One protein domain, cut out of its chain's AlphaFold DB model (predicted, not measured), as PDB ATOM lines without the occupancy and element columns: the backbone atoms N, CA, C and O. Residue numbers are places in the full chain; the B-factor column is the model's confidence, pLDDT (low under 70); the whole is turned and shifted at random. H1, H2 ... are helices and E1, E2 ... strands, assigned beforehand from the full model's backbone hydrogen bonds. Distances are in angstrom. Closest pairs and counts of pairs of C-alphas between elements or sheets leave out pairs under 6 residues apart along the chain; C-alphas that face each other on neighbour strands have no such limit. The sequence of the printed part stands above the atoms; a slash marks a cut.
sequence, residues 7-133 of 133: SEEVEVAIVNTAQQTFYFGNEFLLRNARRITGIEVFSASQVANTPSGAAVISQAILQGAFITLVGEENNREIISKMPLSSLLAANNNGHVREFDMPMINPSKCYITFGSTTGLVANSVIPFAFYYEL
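This is residues 7 to 133 of the 133 residues of an uncharacterized protein of Chitinophagaceae bacterium (UniProt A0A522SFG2). Two four-stranded sheets stand face to face as a flattened, loosely closed barrel, their edges coming near each other where E1 meets E2 and where E5 meets E6. H1 and residues 84 to 88 cover one open end between the sheets, residues 103 to 106 cross the other, and small H2 lies past the end of E3. The printed part has 127 residues, in the order E1 E2 E3 H1 E4 E5 H2 E6 E7 E8. Both sheets are antiparallel, in the orders E1 - E8 - E3 - E6 and E2 - E7 - E4 - E5; the class is mostly strand, though under half of the residues are in named elements. The whole is compact and rounded, with a radius of gyration of the C-alphas of 13.6 A and spans of 36 by 31 by 25 A.

E1, residues 7 to 13, is an edge strand antiparallel to E8, residues 123 to 132, at 153 degrees; N 10 and O 127 are 2.8 A apart, within hydrogen-bond range. E8 is also antiparallel to E3, residues 35 to 41, with N 128 and O 40 at 2.8 A. E3 in turn is antiparallel to the edge strand E6, residues 97 to 102, with N 99 and O 37 at 2.8 A. This sheet is strongly twisted. In the other sheet, E2, residues 21 to 23, pairs with E7, residues 110 to 113, through N 111 and O 22 at 2.8 A. E7 pairs with E4, residues 65 to 70, through N 66 and O 112 at 2.8 A. E4 and E5, residues 77 to 83, form a hairpin at 170 degrees, with N 78 and O 69 at 2.8 A. Between the sheets, the closest C-alphas of E1 and E2 are those of Val 12 and Tyr 23, 6.8 A apart; those of E5 and E6 are Ile 78 and Met 101, 7.5 A apart. H1, residues 59 to 63, only grazes the sheet of E4, and H2, residues 89 to 92, only grazes that of E3 with residues 89 to 90. In H1 every O i to N i+4 pair is within hydrogen-bond range; H2 is too short for one.

E1 runs 19.4 A from C-alpha 7 at (177.832, 168.883, 160.665), and E3 spans 18.1 A. E4 measures 16.8 A, E6 15.5 A and E5 14.6 A. E8 covers 28.8 A, ending at C-alpha 132 at (176.585, 174.623, 154.000).

The C-alphas farthest apart, of Thr 117 and Leu 133, are 38.9 A apart. The printed part has no cut. The links E2 to E3 and E3 to H1 are long; in the latter, residues 55 to 56 pair in parallel with residues 123 to 124 of E8. Mean pLDDT of the printed part is 92.4, and no printed residue is under 70.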
ATOM      1  N   SER A   7     178.703 169.955 160.189       90.00
ATOM      2  CA  SER A   7     177.832 168.883 160.665       90.00
ATOM      3  C   SER A   7     177.167 169.292 161.971       90.00
ATOM      4  O   SER A   7     177.856 169.823 162.837       90.00
ATOM      5  N   GLU A   8     175.880 168.993 162.116       90.44
ATOM      6  CA  GLU A   8     175.124 169.183 163.357       90.44
ATOM      7  C   GLU A   8     174.413 167.880 163.726       90.44
ATOM      8  O   GLU A   8     173.821 167.227 162.858       90.44
ATOM      9  N   GLU A   9     174.479 167.509 165.004       90.94
ATOM     10  CA  GLU A   9     173.680 166.416 165.553       90.94
ATOM     11  C   GLU A   9     172.303 166.938 165.965       90.94
ATOM     12  O   GLU A   9     172.191 167.949 166.650       90.94
ATOM     13  N   VAL A  10     171.252 166.233 165.556       93.31
ATOM     14  CA  VAL A  10     169.871 166.541 165.926       93.31
ATOM     15  C   VAL A  10     169.233 165.319 166.552       93.31
ATOM     16  O   VAL A  10     169.197 164.249 165.946       93.31
ATOM     17  N   GLU A  11     168.672 165.494 167.742       93.94
ATOM     18  CA  GLU A  11     167.985 164.433 168.470       93.94
ATOM     19  C   GLU A  11     166.468 164.638 168.412       93.94
ATOM     20  O   GLU A  11     165.929 165.638 168.887       93.94
ATOM     21  N   VAL A  12     165.744 163.656 167.869       95.56
ATOM     22  CA  VAL A  12     164.276 163.627 167.947       95.56
ATOM     23  C   VAL A  12     163.858 162.746 169.119       95.56
ATOM     24  O   VAL A  12     164.034 161.528 169.078       95.56
ATOM     25  N   ALA A  13     163.301 163.356 170.164       95.19
ATOM     26  CA  ALA A  13     162.931 162.662 171.395       95.19
ATOM     27  C   ALA A  13     161.567 161.955 171.316       95.19
ATOM     28  O   ALA A  13     160.554 162.527 170.905       95.19
ATOM     29  N   ILE A  14     161.519 160.720 171.818       95.75
ATOM     30  CA  ILE A  14     160.293 159.944 172.014       95.75
ATOM     31  C   ILE A  14     159.676 160.323 173.365       95.75
ATOM     32  O   ILE A  14     159.893 159.674 174.392       95.75
ATOM     33  N   VAL A  15     158.902 161.410 173.367       92.75
ATOM     34  CA  VAL A  15     158.279 161.972 174.584       92.75
ATOM     35  C   VAL A  15     157.002 161.246 175.020       92.75
ATOM     36  O   VAL A  15     156.641 161.272 176.192       92.75
ATOM     37  N   ASN A  16     156.307 160.587 174.088       93.19
ATOM     38  CA  ASN A  16     155.074 159.848 174.351       93.19
ATOM     39  C   ASN A  16     154.963 158.638 173.416       93.19
ATOM     40  O   ASN A  16     154.735 158.787 172.220       93.19
ATOM     41  N   THR A  17     155.064 157.432 173.968       95.25
ATOM     42  CA  THR A  17     155.066 156.181 173.195       95.25
ATOM     43  C   THR A  17     153.702 155.806 172.612       95.25
ATOM     44  O   THR A  17     153.628 154.887 171.808       95.25
ATOM     45  N   ALA A  18     152.619 156.504 172.971       94.75
ATOM     46  CA  ALA A  18     151.309 156.312 172.349       94.75
ATOM     47  C   ALA A  18     151.161 157.063 171.013       94.75
ATOM     48  O   ALA A  18     150.220 156.802 170.263       94.75
ATOM     49  N   GLN A  19     152.063 158.001 170.709       95.00
ATOM     50  CA  GLN A  19     152.040 158.774 169.470       95.00
ATOM     51  C   GLN A  19     152.894 158.116 168.388       95.00
ATOM     52  O   GLN A  19     153.910 157.488 168.664       95.00
ATOM     53  N   GLN A  20     152.474 158.283 167.134       95.75
ATOM     54  CA  GLN A  20     153.239 157.832 165.970       95.75
ATOM     55  C   GLN A  20     154.120 158.931 165.385       95.75
ATOM     56  O   GLN A  20     155.066 158.610 164.678       95.75
ATOM     57  N   THR A  21     153.826 160.204 165.658       96.88
ATOM     58  CA  THR A  21     154.529 161.339 165.058       96.88
ATOM     59  C   THR A  21     155.302 162.119 166.108       96.88
ATOM     60  O   THR A  21     154.733 162.514 167.123       96.88
ATOM     61  N   PHE A  22     156.575 162.381 165.822       96.81
ATOM     62  CA  PHE A  22     157.501 163.108 166.684       96.81
ATOM     63  C   PHE A  22     158.176 164.210 165.876       96.81
ATOM     64  O   PHE A  22     158.713 163.955 164.799       96.81
ATOM     65  N   TYR A  23     158.114 165.439 166.376       95.25
ATOM     66  CA  TYR A  23     158.650 166.608 165.687       95.25
ATOM     67  C   TYR A  23     160.096 166.861 166.083       95.25
ATOM     68  O   TYR A  23     160.527 166.521 167.184       95.25
ATOM     69  N   PHE A  24     160.824 167.485 165.170       93.88
ATOM     70  CA  PHE A  24     162.175 167.953 165.424       93.88
ATOM     71  C   PHE A  24     162.155 169.107 166.432       93.88
ATOM     72  O   PHE A  24     161.166 169.841 166.552       93.88
ATOM     73  N   GLY A  25     163.270 169.270 167.145       86.69
ATOM     74  CA  GLY A  25     163.517 170.430 167.987       86.69
ATOM     75  C   GLY A  25     163.651 171.726 167.180       86.69
ATOM     76  O   GLY A  25     163.616 171.753 165.945       86.69
ATOM     77  N   ASN A  26     163.809 172.842 167.893       76.25
ATOM     78  CA  ASN A  26     164.111 174.120 167.256       76.25
ATOM     79  C   ASN A  26     165.622 174.262 167.039       76.25
ATOM     80  O   ASN A  26     166.298 174.985 167.768       76.25
ATOM     81  N   GLU A  27     166.134 173.562 166.030       82.50
ATOM     82  CA  GLU A  27     167.568 173.513 165.739       82.50
ATOM     83  C   GLU A  27     168.040 174.788 165.032       82.50
ATOM     84  O   GLU A  27     167.866 174.969 163.822       82.50
ATOM     85  N   PHE A  28     168.631 175.706 165.803       70.88
ATOM     86  CA  PHE A  28     169.031 177.030 165.318       70.88
ATOM     87  C   PHE A  28     170.036 176.961 164.161       70.88
ATOM     88  O   PHE A  28     169.938 177.743 163.216       70.88
ATOM     89  N   LEU A  29     170.990 176.028 164.195       74.94
ATOM     90  CA  LEU A  29     172.018 175.936 163.156       74.94
ATOM     91  C   LEU A  29     171.455 175.442 161.819       74.94
ATOM     92  O   LEU A  29     171.813 175.985 160.774       74.94
ATOM     93  N   LEU A  30     170.486 174.524 161.836       79.44
ATOM     94  CA  LEU A  30     169.809 174.080 160.615       79.44
ATOM     95  C   LEU A  30     168.913 175.160 159.999       79.44
ATOM     96  O   LEU A  30     168.779 175.207 158.778       79.44
ATOM     97  N   ARG A  31     168.361 176.068 160.812       76.69
ATOM     98  CA  ARG A  31     167.631 177.257 160.328       76.69
ATOM     99  C   ARG A  31     168.520 178.291 159.639       76.69
ATOM    100  O   ARG A  31     167.991 179.169 158.971       76.69
ATOM    101  N   ASN A  32     169.833 178.228 159.838       81.81
ATOM    102  CA  ASN A  32     170.797 179.124 159.195       81.81
ATOM    103  C   ASN A  32     171.585 178.423 158.081       81.81
ATOM    104  O   ASN A  32     172.459 179.032 157.468       81.81
ATOM    105  N   ALA A  33     171.298 177.147 157.814       85.12
ATOM    106  CA  ALA A  33     171.916 176.422 156.724       85.12
ATOM    107  C   ALA A  33     171.384 176.942 155.386       85.12
ATOM    108  O   ALA A  33     170.192 176.867 155.101       85.12
ATOM    109  N   ARG A  34     172.279 177.383 154.504       86.56
ATOM    110  CA  ARG A  34     171.933 177.691 153.117       86.56
ATOM    111  C   ARG A  34     171.480 176.443 152.361       86.56
ATOM    112  O   ARG A  34     170.617 176.534 151.486       86.56
ATOM    113  N   ARG A  35     172.093 175.293 152.656       89.31
ATOM    114  CA  ARG A  35     171.840 174.038 151.940       89.31
ATOM    115  C   ARG A  35     172.113 172.813 152.799       89.31
ATOM    116  O   ARG A  35     173.173 172.729 153.414       89.31
ATOM    117  N   ILE A  36     171.203 171.839 152.770       91.31
ATOM    118  CA  ILE A  36     171.434 170.507 153.341       91.31
ATOM    119  C   ILE A  36     172.034 169.616 152.255       91.31
ATOM    120  O   ILE A  36     171.452 169.441 151.184       91.31
ATOM    121  N   THR A  37     173.208 169.066 152.547       92.25
ATOM    122  CA  THR A  37     174.025 168.290 151.603       92.25
ATOM    123  C   THR A  37     174.037 166.797 151.900       92.25
ATOM    124  O   THR A  37     174.320 165.991 151.020       92.25
ATOM    125  N   GLY A  38     173.705 166.401 153.126       92.62
ATOM    126  CA  GLY A  38     173.664 165.004 153.522       92.62
ATOM    127  C   GLY A  38     172.906 164.826 154.826       92.62
ATOM    128  O   GLY A  38     172.845 165.749 155.639       92.62
ATOM    129  N   ILE A  39     172.338 163.640 155.008       94.19
ATOM    130  CA  ILE A  39     171.691 163.241 156.257       94.19
ATOM    131  C   ILE A  39     172.091 161.800 156.547       94.19
ATOM    132  O   ILE A  39     172.009 160.939 155.668       94.19
ATOM    133  N   GLU A  40     172.488 161.547 157.783       95.12
ATOM    134  CA  GLU A  40     172.696 160.216 158.336       95.12
ATOM    135  C   GLU A  40     171.833 160.052 159.589       95.12
ATOM    136  O   GLU A  40     171.591 161.013 160.318       95.12
ATOM    137  N   VAL A  41     171.343 158.839 159.831       96.12
ATOM    138  CA  VAL A  41     170.659 158.475 161.077       96.12
ATOM    139  C   VAL A  41     171.390 157.305 161.720       96.12
ATOM    140  O   VAL A  41     171.939 156.461 161.008       96.12
ATOM    141  N   PHE A  42     171.360 157.220 163.049       95.56
ATOM    142  CA  PHE A  42     171.966 156.115 163.790       95.56
ATOM    143  C   PHE A  42     170.921 155.315 164.562       95.56
ATOM    144  O   PHE A  42     169.868 155.816 164.954       95.56
ATOM    145  N   SER A  43     171.234 154.043 164.785       96.06
ATOM    146  CA  SER A  43     170.461 153.150 165.644       96.06
ATOM    147  C   SER A  43     171.314 152.633 166.798       96.06
ATOM    148  O   SER A  43     172.545 152.704 166.751       96.06
ATOM    149  N   ALA A  44     170.665 152.028 167.794       95.69
ATOM    150  CA  ALA A  44     171.328 151.462 168.967       95.69
ATOM    151  C   ALA A  44     172.408 150.408 168.651       95.69
ATOM    152  O   ALA A  44     173.256 150.137 169.496       95.69
ATOM    153  N   SER A  45     172.393 149.802 167.454       93.12
ATOM    154  CA  SER A  45     173.427 148.845 167.031       93.12
ATOM    155  C   SER A  45     174.761 149.512 166.682       93.12
ATOM    156  O   SER A  45     175.791 148.842 166.691       93.12
ATOM    157  N   GLN A  46     174.750 150.816 166.389       92.44
ATOM    158  CA  GLN A  46     175.938 151.608 166.056       92.44
ATOM    159  C   GLN A  46     176.311 152.556 167.198       92.44
ATOM    160  O   GLN A  46     177.488 152.708 167.510       92.44
ATOM    161  N   VAL A  47     175.310 153.186 167.820       93.31
ATOM    162  CA  VAL A  47     175.474 154.171 168.894       93.31
ATOM    163  C   VAL A  47     174.446 153.859 169.973       93.31
ATOM    164  O   VAL A  47     173.259 154.047 169.753       93.31
ATOM    165  N   ALA A  48     174.881 153.354 171.131       94.62
ATOM    166  CA  ALA A  48     173.961 152.971 172.208       94.62
ATOM    167  C   ALA A  48     173.344 154.189 172.923       94.62
ATOM    168  O   ALA A  48     172.157 154.186 173.259       94.62
ATOM    169  N   ASN A  49     174.147 155.238 173.117       95.56
ATOM    170  CA  ASN A  49     173.759 156.484 173.765       95.56
ATOM    171  C   ASN A  49     174.314 157.673 172.979       95.56
ATOM    172  O   ASN A  49     175.437 157.599 172.476       95.56
ATOM    173  N   THR A  50     173.552 158.759 172.901       93.56
ATOM    174  CA  THR A  50     174.013 160.021 172.306       93.56
ATOM    175  C   THR A  50     174.897 160.807 173.287       93.56
ATOM    176  O   THR A  50     174.945 160.467 174.476       93.56
ATOM    177  N   PRO A  51     175.599 161.872 172.850       89.00
ATOM    178  CA  PRO A  51     176.382 162.727 173.747       89.00
ATOM    179  C   PRO A  51     175.556 163.389 174.860       89.00
ATOM    180  O   PRO A  51     176.105 163.690 175.920       89.00
ATOM    181  N   SER A  52     174.244 163.574 174.657       89.56
ATOM    182  CA  SER A  52     173.316 164.042 175.700       89.56
ATOM    183  C   SER A  52     173.048 162.989 176.791       89.56
ATOM    184  O   SER A  52     172.477 163.298 177.837       89.56
ATOM    185  N   GLY A  53     173.486 161.743 176.573       92.44
ATOM    186  CA  GLY A  53     173.267 160.589 177.443       92.44
ATOM    187  C   GLY A  53     171.979 159.820 177.137       92.44
ATOM    188  O   GLY A  53     171.740 158.771 177.743       92.44
ATOM    189  N   ALA A  54     171.157 160.292 176.196       95.19
ATOM    190  CA  ALA A  54     169.901 159.647 175.843       95.19
ATOM    191  C   ALA A  54     170.126 158.295 175.151       95.19
ATOM    192  O   ALA A  54     171.069 158.112 174.382       95.19
ATOM    193  N   ALA A  55     169.255 157.323 175.430       97.12
ATOM    194  CA  ALA A  55     169.309 156.015 174.785       97.12
ATOM    195  C   ALA A  55     168.801 156.112 173.340       97.12
ATOM    196  O   ALA A  55     167.738 156.680 173.087       97.12
ATOM    197  N   VAL A  56     169.524 155.515 172.395       97.25
ATOM    198  CA  VAL A  56     169.125 155.505 170.982       97.25
ATOM    199  C   VAL A  56     168.080 154.417 170.729       97.25
ATOM    200  O   VAL A  56     168.123 153.338 171.325       97.25
ATOM    201  N   ILE A  57     167.127 154.675 169.832       96.38
ATOM    202  CA  ILE A  57     166.134 153.668 169.437       96.38
ATOM    203  C   ILE A  57     166.776 152.426 168.799       96.38
ATOM    204  O   ILE A  57     167.808 152.483 168.122       96.38
ATOM    205  N   SER A  58     166.131 151.272 168.970       95.50
ATOM    206  CA  SER A  58     166.603 150.029 168.357       95.50
ATOM    207  C   SER A  58     166.502 150.071 166.827       95.50
ATOM    208  O   SER A  58     165.643 150.741 166.249       95.50
ATOM    209  N   GLN A  59     167.351 149.293 166.151       94.38
ATOM    210  CA  GLN A  59     167.339 149.201 164.688       94.38
ATOM    211  C   GLN A  59     165.990 148.703 164.136       94.38
ATOM    212  O   GLN A  59     165.544 149.186 163.098       94.38
ATOM    213  N   ALA A  60     165.315 147.784 164.834       93.19
ATOM    214  CA  ALA A  60     164.004 147.275 164.425       93.19
ATOM    215  C   ALA A  60     162.922 148.370 164.438       93.19
ATOM    216  O   ALA A  60     162.110 148.453 163.521       93.19
ATOM    217  N   ILE A  61     162.950 149.244 165.448       95.12
ATOM    218  CA  ILE A  61     162.054 150.403 165.544       95.12
ATOM    219  C   ILE A  61     162.362 151.407 164.424       95.12
ATOM    220  O   ILE A  61     161.447 151.877 163.748       95.12
ATOM    221  N   LEU A  62     163.647 151.683 164.169       95.31
ATOM    222  CA  LEU A  62     164.093 152.612 163.125       95.31
ATOM    223  C   LEU A  62     163.676 152.165 161.714       95.31
ATOM    224  O   LEU A  62     163.336 152.994 160.872       95.31
ATOM    225  N   GLN A  63     163.651 150.856 161.446       94.25
ATOM    226  CA  GLN A  63     163.209 150.304 160.159       94.25
ATOM    227  C   GLN A  63     161.729 150.575 159.848       94.25
ATOM    228  O   GLN A  63     161.362 150.615 158.675       94.25
ATOM    229  N   GLY A  64     160.894 150.779 160.872       95.12
ATOM    230  CA  GLY A  64     159.478 151.133 160.737       95.12
ATOM    231  C   GLY A  64     159.194 152.638 160.758       95.12
ATOM    232  O   GLY A  64     158.028 153.027 160.871       95.12
ATOM    233  N   ALA A  65     160.230 153.477 160.699       97.06
ATOM    234  CA  ALA A  65     160.136 154.924 160.829       97.06
ATOM    235  C   ALA A  65     160.391 155.645 159.501       97.06
ATOM    236  O   ALA A  65     161.208 155.223 158.677       97.06
ATOM    237  N   PHE A  66     159.713 156.775 159.322       98.12
ATOM    238  CA  PHE A  66     159.751 157.584 158.111       98.12
ATOM    239  C   PHE A  66     159.980 159.052 158.460       98.12
ATOM    240  O   PHE A  66     159.362 159.558 159.390       98.12
ATOM    241  N   ILE A  67     160.824 159.743 157.697       97.44
ATOM    242  CA  ILE A  67     161.076 161.178 157.832       97.44
ATOM    243  C   ILE A  67     160.293 161.983 156.802       97.44
ATOM    244  O   ILE A  67     160.235 161.627 155.621       97.44
ATOM    245  N   THR A  68     159.748 163.103 157.260       97.62
ATOM    246  CA  THR A  68     159.247 164.183 156.417       97.62
ATOM    247  C   THR A  68     160.025 165.455 156.738       97.62
ATOM    248  O   THR A  68     160.076 165.889 157.892       97.62
ATOM    249  N   LEU A  69     160.615 166.062 155.706       95.50
ATOM    250  CA  LEU A  69     161.313 167.343 155.802       95.50
ATOM    251  C   LEU A  69     160.516 168.421 155.087       95.50
ATOM    252  O   LEU A  69     160.075 168.229 153.953       95.50
ATOM    253  N   VAL A  70     160.377 169.569 155.735       95.19
ATOM    254  CA  VAL A  70     159.597 170.707 155.246       95.19
ATOM    255  C   VAL A  70     160.540 171.866 154.958       95.19
ATOM    256  O   VAL A  70     161.416 172.143 155.767       95.19
ATOM    257  N   GLY A  71     160.378 172.543 153.822       92.44
ATOM    258  CA  GLY A  71     161.186 173.712 153.459       92.44
ATOM    259  C   GLY A  71     160.779 174.980 154.206       92.44
ATOM    260  O   GLY A  71     159.592 175.191 154.451       92.44
ATOM    261  N   GLU A  72     161.739 175.849 154.525       89.50
ATOM    262  CA  GLU A  72     161.446 177.121 155.211       89.50
ATOM    263  C   GLU A  72     160.640 178.082 154.325       89.50
ATOM    264  O   GLU A  72     159.647 178.650 154.774       89.50
ATOM    265  N   GLU A  73     161.027 178.231 153.055       87.12
ATOM    266  CA  GLU A  73     160.506 179.290 152.177       87.12
ATOM    267  C   GLU A  73     158.999 179.168 151.903       87.12
ATOM    268  O   GLU A  73     158.272 180.159 151.896       87.12
ATOM    269  N   ASN A  74     158.507 177.947 151.684       87.19
ATOM    270  CA  ASN A  74     157.127 177.704 151.255       87.19
ATOM    271  C   ASN A  74     156.348 176.755 152.175       87.19
ATOM    272  O   ASN A  74     155.172 176.496 151.914       87.19
ATOM    273  N   ASN A  75     156.976 176.238 153.236       88.56
ATOM    274  CA  ASN A  75     156.403 175.241 154.140       88.56
ATOM    275  C   ASN A  75     155.859 173.987 153.435       88.56
ATOM    276  O   ASN A  75     154.934 173.348 153.939       88.56
ATOM    277  N   ARG A  76     156.409 173.635 152.269       92.94
ATOM    278  CA  ARG A  76     156.063 172.406 151.548       92.94
ATOM    279  C   ARG A  76     157.009 171.282 151.936       92.94
ATOM    280  O   ARG A  76     158.171 171.519 152.261       92.94
ATOM    281  N   GLU A  77     156.506 170.056 151.871       93.81
ATOM    282  CA  GLU A  77     157.331 168.863 152.034       93.81
ATOM    283  C   GLU A  77     158.352 168.793 150.888       93.81
ATOM    284  O   GLU A  77     157.985 168.752 149.715       93.81
ATOM    285  N   ILE A  78     159.638 168.814 151.240       94.69
ATOM    286  CA  ILE A  78     160.759 168.562 150.323       94.69
ATOM    287  C   ILE A  78     161.002 167.053 150.244       94.69
ATOM    288  O   ILE A  78     161.229 166.499 149.171       94.69
ATOM    289  N   ILE A  79     160.910 166.383 151.394       95.00
ATOM    290  CA  ILE A  79     160.905 164.929 151.513       95.00
ATOM    291  C   ILE A  79     159.600 164.535 152.189       95.00
ATOM    292  O   ILE A  79     159.297 165.057 153.257       95.00
ATOM    293  N   SER A  80     158.875 163.583 151.601       96.06
ATOM    294  CA  SER A  80     157.651 163.022 152.171       96.06
ATOM    295  C   SER A  80     157.845 161.538 152.468       96.06
ATOM    296  O   SER A  80     158.110 160.754 151.554       96.06
ATOM    297  N   LYS A  81     157.722 161.157 153.746       95.06
ATOM    298  CA  LYS A  81     157.734 159.761 154.226       95.06
ATOM    299  C   LYS A  81     158.896 158.913 153.685       95.06
ATOM    300  O   LYS A  81     158.706 157.764 153.285       95.06
ATOM    301  N   MET A  82     160.112 159.452 153.685       96.88
ATOM    302  CA  MET A  82     161.298 158.670 153.328       96.88
ATOM    303  C   MET A  82     161.634 157.687 154.460       96.88
ATOM    304  O   MET A  82     161.702 158.110 155.610       96.88
ATOM    305  N   PRO A  83     161.878 156.394 154.191       96.56
ATOM    306  CA  PRO A  83     162.247 155.445 155.240       96.56
ATOM    307  C   PRO A  83     163.583 155.809 155.899       96.56
ATOM    308  O   PRO A  83     164.585 155.990 155.199       96.56
ATOM    309  N   LEU A  84     163.635 155.840 157.235       96.56
ATOM    310  CA  LEU A  84     164.874 156.129 157.973       96.56
ATOM    311  C   LEU A  84     165.958 155.075 157.740       96.56
ATOM    312  O   LEU A  84     167.141 155.398 157.709       96.56
ATOM    313  N   SER A  85     165.571 153.826 157.479       94.56
ATOM    314  CA  SER A  85     166.503 152.748 157.128       94.56
ATOM    315  C   SER A  85     167.378 153.057 155.907       94.56
ATOM    316  O   SER A  85     168.466 152.494 155.795       94.56
ATOM    317  N   SER A  86     166.932 153.958 155.021       94.38
ATOM    318  CA  SER A  86     167.677 154.405 153.837       94.38
ATOM    319  C   SER A  86     168.742 155.475 154.122       94.38
ATOM    320  O   SER A  86     169.546 155.776 153.233       94.38
ATOM    321  N   LEU A  87     168.726 156.041 155.336       95.06
ATOM    322  CA  LEU A  87     169.688 157.017 155.865       95.06
ATOM    323  C   LEU A  87     170.688 156.378 156.841       95.06
ATOM    324  O   LEU A  87     171.601 157.047 157.312       95.06
ATOM    325  N   LEU A  88     170.515 155.091 157.159       94.38
ATOM    326  CA  LEU A  88     171.414 154.344 158.032       94.38
ATOM    327  C   LEU A  88     172.655 153.931 157.231       94.38
ATOM    328  O   LEU A  88     172.579 153.000 156.427       94.38
ATOM    329  N   ALA A  89     173.807 154.571 157.448       88.88
ATOM    330  CA  ALA A  89     175.004 154.274 156.652       88.88
ATOM    331  C   ALA A  89     175.478 152.817 156.799       88.88
ATOM    332  O   ALA A  89     176.008 152.246 155.846       88.88
ATOM    333  N   ALA A  90     175.219 152.166 157.942       89.25
ATOM    334  CA  ALA A  90     175.498 150.736 158.124       89.25
ATOM    335  C   ALA A  90     174.755 149.839 157.117       89.25
ATOM    336  O   ALA A  90     175.273 148.793 156.739       89.25
ATOM    337  N   ASN A  91     173.586 150.266 156.622       89.69
ATOM    338  CA  ASN A  91     172.856 149.561 155.563       89.69
ATOM    339  C   ASN A  91     173.360 149.910 154.151       89.69
ATOM    340  O   ASN A  91     172.860 149.364 153.172       89.69
ATOM    341  N   ASN A  92     174.317 150.832 154.034       87.06
ATOM    342  CA  ASN A  92     174.807 151.376 152.771       87.06
ATOM    343  C   ASN A  92     176.345 151.346 152.691       87.06
ATOM    344  O   ASN A  92     176.962 152.277 152.182       87.06
ATOM    345  N   ASN A  93     176.981 150.297 153.228       87.94
ATOM    346  CA  ASN A  93     178.444 150.118 153.239       87.94
ATOM    347  C   ASN A  93     179.228 151.302 153.846       87.94
ATOM    348  O   ASN A  93     180.354 151.581 153.442       87.94
ATOM    349  N   GLY A  94     178.631 152.018 154.801       86.19
ATOM    350  CA  GLY A  94     179.221 153.210 155.413       86.19
ATOM    351  C   GLY A  94     179.082 154.487 154.580       86.19
ATOM    352  O   GLY A  94     179.671 155.504 154.933       86.19
ATOM    353  N   HIS A  95     178.319 154.472 153.484       87.62
ATOM    354  CA  HIS A  95     178.081 155.661 152.669       87.62
ATOM    355  C   HIS A  95     176.865 156.455 153.155       87.62
ATOM    356  O   HIS A  95     175.748 155.937 153.235       87.62
ATOM    357  N   VAL A  96     177.083 157.748 153.395       90.56
ATOM    358  CA  VAL A  96     176.032 158.735 153.673       90.56
ATOM    359  C   VAL A  96     175.264 159.053 152.391       90.56
ATOM    360  O   VAL A  96     175.841 159.133 151.305       90.56
ATOM    361  N   ARG A  97     173.949 159.259 152.510       89.44
ATOM    362  CA  ARG A  97     173.120 159.708 151.391       89.44
ATOM    363  C   ARG A  97     173.299 161.209 151.170       89.44
ATOM    364  O   ARG A  97     173.028 162.012 152.063       89.44
ATOM    365  N   GLU A  98     173.722 161.569 149.963       90.94
ATOM    366  CA  GLU A  98     173.849 162.960 149.530       90.94
ATOM    367  C   GLU A  98     172.491 163.540 149.118       90.94
ATOM    368  O   GLU A  98     171.642 162.857 148.538       90.94
ATOM    369  N   PHE A  99     172.318 164.825 149.398       90.19
ATOM    370  CA  PHE A  99     171.142 165.612 149.068       90.19
ATOM    371  C   PHE A  99     171.558 166.951 148.458       90.19
ATOM    372  O   PHE A  99     172.629 167.478 148.739       90.19
ATOM    373  N   ASP A 100     170.677 167.521 147.642       89.25
ATOM    374  CA  ASP A 100     170.777 168.902 147.167       89.25
ATOM    375  C   ASP A 100     169.485 169.629 147.548       89.25
ATOM    376  O   ASP A 100     168.624 169.898 146.712       89.25
ATOM    377  N   MET A 101     169.282 169.812 148.857       89.88
ATOM    378  CA  MET A 101     168.031 170.345 149.397       89.88
ATOM    379  C   MET A 101     168.192 171.783 149.882       89.88
ATOM    380  O   MET A 101     169.193 172.098 150.535       89.88
ATOM    381  N   PRO A 102     167.190 172.647 149.633       89.12
ATOM    382  CA  PRO A 102     167.173 173.985 150.201       89.12
ATOM    383  C   PRO A 102     167.022 173.921 151.727       89.12
ATOM    384  O   PRO A 102     166.848 172.854 152.322       89.12
ATOM    385  N   MET A 103     167.072 175.088 152.361       89.00
ATOM    386  CA  MET A 103     166.888 175.227 153.800       89.00
ATOM    387  C   MET A 103     165.564 174.613 154.273       89.00
ATOM    388  O   MET A 103     164.490 174.874 153.716       89.00
ATOM    389  N   ILE A 104     165.653 173.804 155.325       92.31
ATOM    390  CA  ILE A 104     164.499 173.180 155.970       92.31
ATOM    391  C   ILE A 104     163.975 174.056 157.109       92.31
ATOM    392  O   ILE A 104     164.698 174.890 157.646       92.31
ATOM    393  N   ASN A 105     162.724 173.825 157.495       91.81
ATOM    394  CA  ASN A 105     162.091 174.344 158.698       91.81
ATOM    395  C   ASN A 105     162.081 173.241 159.762       91.81
ATOM    396  O   ASN A 105     161.152 172.423 159.755       91.81
ATOM    397  N   PRO A 106     163.067 173.176 160.681       90.56
ATOM    398  CA  PRO A 106     163.147 172.092 161.657       90.56
ATOM    399  C   PRO A 106     161.859 171.961 162.469       90.56
ATOM    400  O   PRO A 106     161.328 170.871 162.601       90.56
ATOM    401  N   SER A 107     161.238 173.076 162.860       90.44
ATOM    402  CA  SER A 107     160.001 173.085 163.655       90.44
ATOM    403  C   SER A 107     158.788 172.431 162.969       90.44
ATOM    404  O   SER A 107     157.778 172.186 163.625       90.44
ATOM    405  N   LYS A 108     158.852 172.183 161.654       93.19
ATOM    406  CA  LYS A 108     157.813 171.482 160.880       93.19
ATOM    407  C   LYS A 108     158.264 170.124 160.352       93.19
ATOM    408  O   LYS A 108     157.448 169.416 159.770       93.19
ATOM    409  N   CYS A 109     159.530 169.766 160.532       95.38
ATOM    410  CA  CYS A 109     160.035 168.444 160.196       95.38
ATOM    411  C   CYS A 109     159.597 167.445 161.268       95.38
ATOM    412  O   CYS A 109     159.501 167.776 162.454       95.38
ATOM    413  N   TYR A 110     159.316 166.215 160.853       97.00
ATOM    414  CA  TYR A 110     158.832 165.187 161.764       97.00
ATOM    415  C   TYR A 110     159.203 163.785 161.300       97.00
ATOM    416  O   TYR A 110     159.438 163.526 160.117       97.00
ATOM    417  N   ILE A 111     159.223 162.876 162.267       97.88
ATOM    418  CA  ILE A 111     159.295 161.437 162.066       97.88
ATOM    419  C   ILE A 111     157.919 160.846 162.328       97.88
ATOM    420  O   ILE A 111     157.272 161.199 163.311       97.88
ATOM    421  N   THR A 112     157.490 159.923 161.476       97.94
ATOM    422  CA  THR A 112     156.296 159.108 161.693       97.94
ATOM    423  C   THR A 112     156.674 157.636 161.742       97.94
ATOM    424  O   THR A 112     157.373 157.133 160.865       97.94
ATOM    425  N   PHE A 113     156.179 156.928 162.747       97.31
ATOM    426  CA  PHE A 113     156.300 155.485 162.880       97.31
ATOM    427  C   PHE A 113     155.077 154.777 162.300       97.31
ATOM    428  O   PHE A 113     153.941 155.176 162.548       97.31
ATOM    429  N   GLY A 114     155.300 153.671 161.585       95.56
ATOM    430  CA  GLY A 114     154.214 152.795 161.133       95.56
ATOM    431  C   GLY A 114     153.524 152.031 162.274       95.56
ATOM    432  O   GLY A 114     152.385 151.599 162.127       95.56
ATOM    433  N   SER A 115     154.198 151.872 163.418       94.06
ATOM    434  CA  SER A 115     153.666 151.261 164.642       94.06
ATOM    435  C   SER A 115     154.364 151.847 165.867       94.06
ATOM    436  O   SER A 115     155.549 152.155 165.817       94.06
ATOM    437  N   THR A 116     153.642 151.965 166.980       93.88
ATOM    438  CA  THR A 116     154.186 152.422 168.269       93.88
ATOM    439  C   THR A 116     154.733 151.290 169.138       93.88
ATOM    440  O   THR A 116     155.298 151.525 170.206       93.88
ATOM    441  N   THR A 117     154.561 150.039 168.704       94.75
ATOM    442  CA  THR A 117     154.978 148.864 169.477       94.75
ATOM    443  C   THR A 117     156.491 148.867 169.665       94.75
ATOM    444  O   THR A 117     157.231 148.895 168.688       94.75
ATOM    445  N   GLY A 118     156.944 148.803 170.919       91.94
ATOM    446  CA  GLY A 118     158.366 148.772 171.269       91.94
ATOM    447  C   GLY A 118     159.052 150.142 171.326       91.94
ATOM    448  O   GLY A 118     160.256 150.186 171.574       91.94
ATOM    449  N   LEU A 119     158.319 151.250 171.140       95.56
ATOM    450  CA  LEU A 119     158.838 152.580 171.462       95.56
ATOM    451  C   LEU A 119     159.132 152.680 172.962       95.56
ATOM    452  O   LEU A 119     158.324 152.269 173.797       95.56
ATOM    453  N   VAL A 120     160.279 153.267 173.297       94.38
ATOM    454  CA  VAL A 120     160.722 153.470 174.679       94.38
ATOM    455  C   VAL A 120     160.687 154.962 174.987       94.38
ATOM    456  O   VAL A 120     161.245 155.765 174.240       94.38
ATOM    457  N   ALA A 121     160.023 155.348 176.075       94.19
ATOM    458  CA  ALA A 121     159.972 156.745 176.494       94.19
ATOM    459  C   ALA A 121     161.381 157.272 176.808       94.19
ATOM    460  O   ALA A 121     162.209 156.540 177.348       94.19
ATOM    461  N   ASN A 122     161.633 158.543 176.488       93.25
ATOM    462  CA  ASN A 122     162.928 159.219 176.655       93.25
ATOM    463  C   ASN A 122     164.077 158.634 175.814       93.25
ATOM    464  O   ASN A 122     165.233 158.994 176.029       93.25
ATOM    465  N   SER A 123     163.779 157.743 174.863       96.38
ATOM    466  CA  SER A 123     164.736 157.394 173.813       96.38
ATOM    467  C   SER A 123     164.746 158.458 172.719       96.38
ATOM    468  O   SER A 123     163.807 159.251 172.601       96.38
ATOM    469  N   VAL A 124     165.809 158.483 171.922       96.81
ATOM    470  CA  VAL A 124     165.999 159.462 170.849       96.81
ATOM    471  C   VAL A 124     166.323 158.795 169.522       96.81
ATOM    472  O   VAL A 124     166.842 157.676 169.455       96.81
ATOM    473  N   ILE A 125     166.023 159.521 168.451       96.62
ATOM    474  CA  ILE A 125     166.482 159.231 167.097       96.62
ATOM    475  C   ILE A 125     167.550 160.276 166.754       96.62
ATOM    476  O   ILE A 125     167.188 161.428 166.500       96.62
ATOM    477  N   PRO A 126     168.841 159.914 166.790       95.81
ATOM    478  CA  PRO A 126     169.923 160.825 166.455       95.81
ATOM    479  C   PRO A 126     170.129 160.895 164.942       95.81
ATOM    480  O   PRO A 126     170.239 159.874 164.252       95.81
ATOM    481  N   PHE A 127     170.228 162.119 164.443       95.00
ATOM    482  CA  PHE A 127     170.563 162.444 163.067       95.00
ATOM    483  C   PHE A 127     171.862 163.233 163.026       95.00
ATOM    484  O   PHE A 127     172.061 164.123 163.843       95.00
ATOM    485  N   ALA A 128     172.693 162.981 162.022       93.56
ATOM    486  CA  ALA A 128     173.735 163.908 161.613       93.56
ATOM    487  C   ALA A 128     173.299 164.606 160.322       93.56
ATOM    488  O   ALA A 128     173.079 163.966 159.291       93.56
ATOM    489  N   PHE A 129     173.179 165.930 160.377       93.69
ATOM    490  CA  PHE A 129     172.919 166.770 159.216       93.69
ATOM    491  C   PHE A 129     174.221 167.389 158.730       93.69
ATOM    492  O   PHE A 129     174.909 168.071 159.483       93.69
ATOM    493  N   TYR A 130     174.527 167.212 157.448       93.44
ATOM    494  CA  TYR A 130     175.671 167.836 156.792       93.44
ATOM    495  C   TYR A 130     175.196 169.004 155.939       93.44
ATOM    496  O   TYR A 130     174.344 168.827 155.061       93.44
ATOM    497  N   TYR A 131     175.749 170.196 156.151       91.81
ATOM    498  CA  TYR A 131     175.210 171.411 155.540       91.81
ATOM    499  C   TYR A 131     176.263 172.470 155.198       91.81
ATOM    500  O   TYR A 131     177.416 172.442 155.642       91.81
ATOM    501  N   GLU A 132     175.835 173.428 154.379       89.81
ATOM    502  CA  GLU A 132     176.585 174.623 154.000       89.81
ATOM    503  C   GLU A 132     175.895 175.870 154.563       89.81
ATOM    504  O   GLU A 132     174.665 175.939 154.575       89.81
ATOM    505  N   LEU A 133     176.698 176.835 155.018       85.56
ATOM    506  CA  LEU A 133     176.265 178.174 155.434       85.56
ATOM    507  C   LEU A 133     176.247 179.137 154.237       85.56
ATOM    508  O   LEU A 133     177.061 178.945 153.300       85.56
TER     509      LEU A 133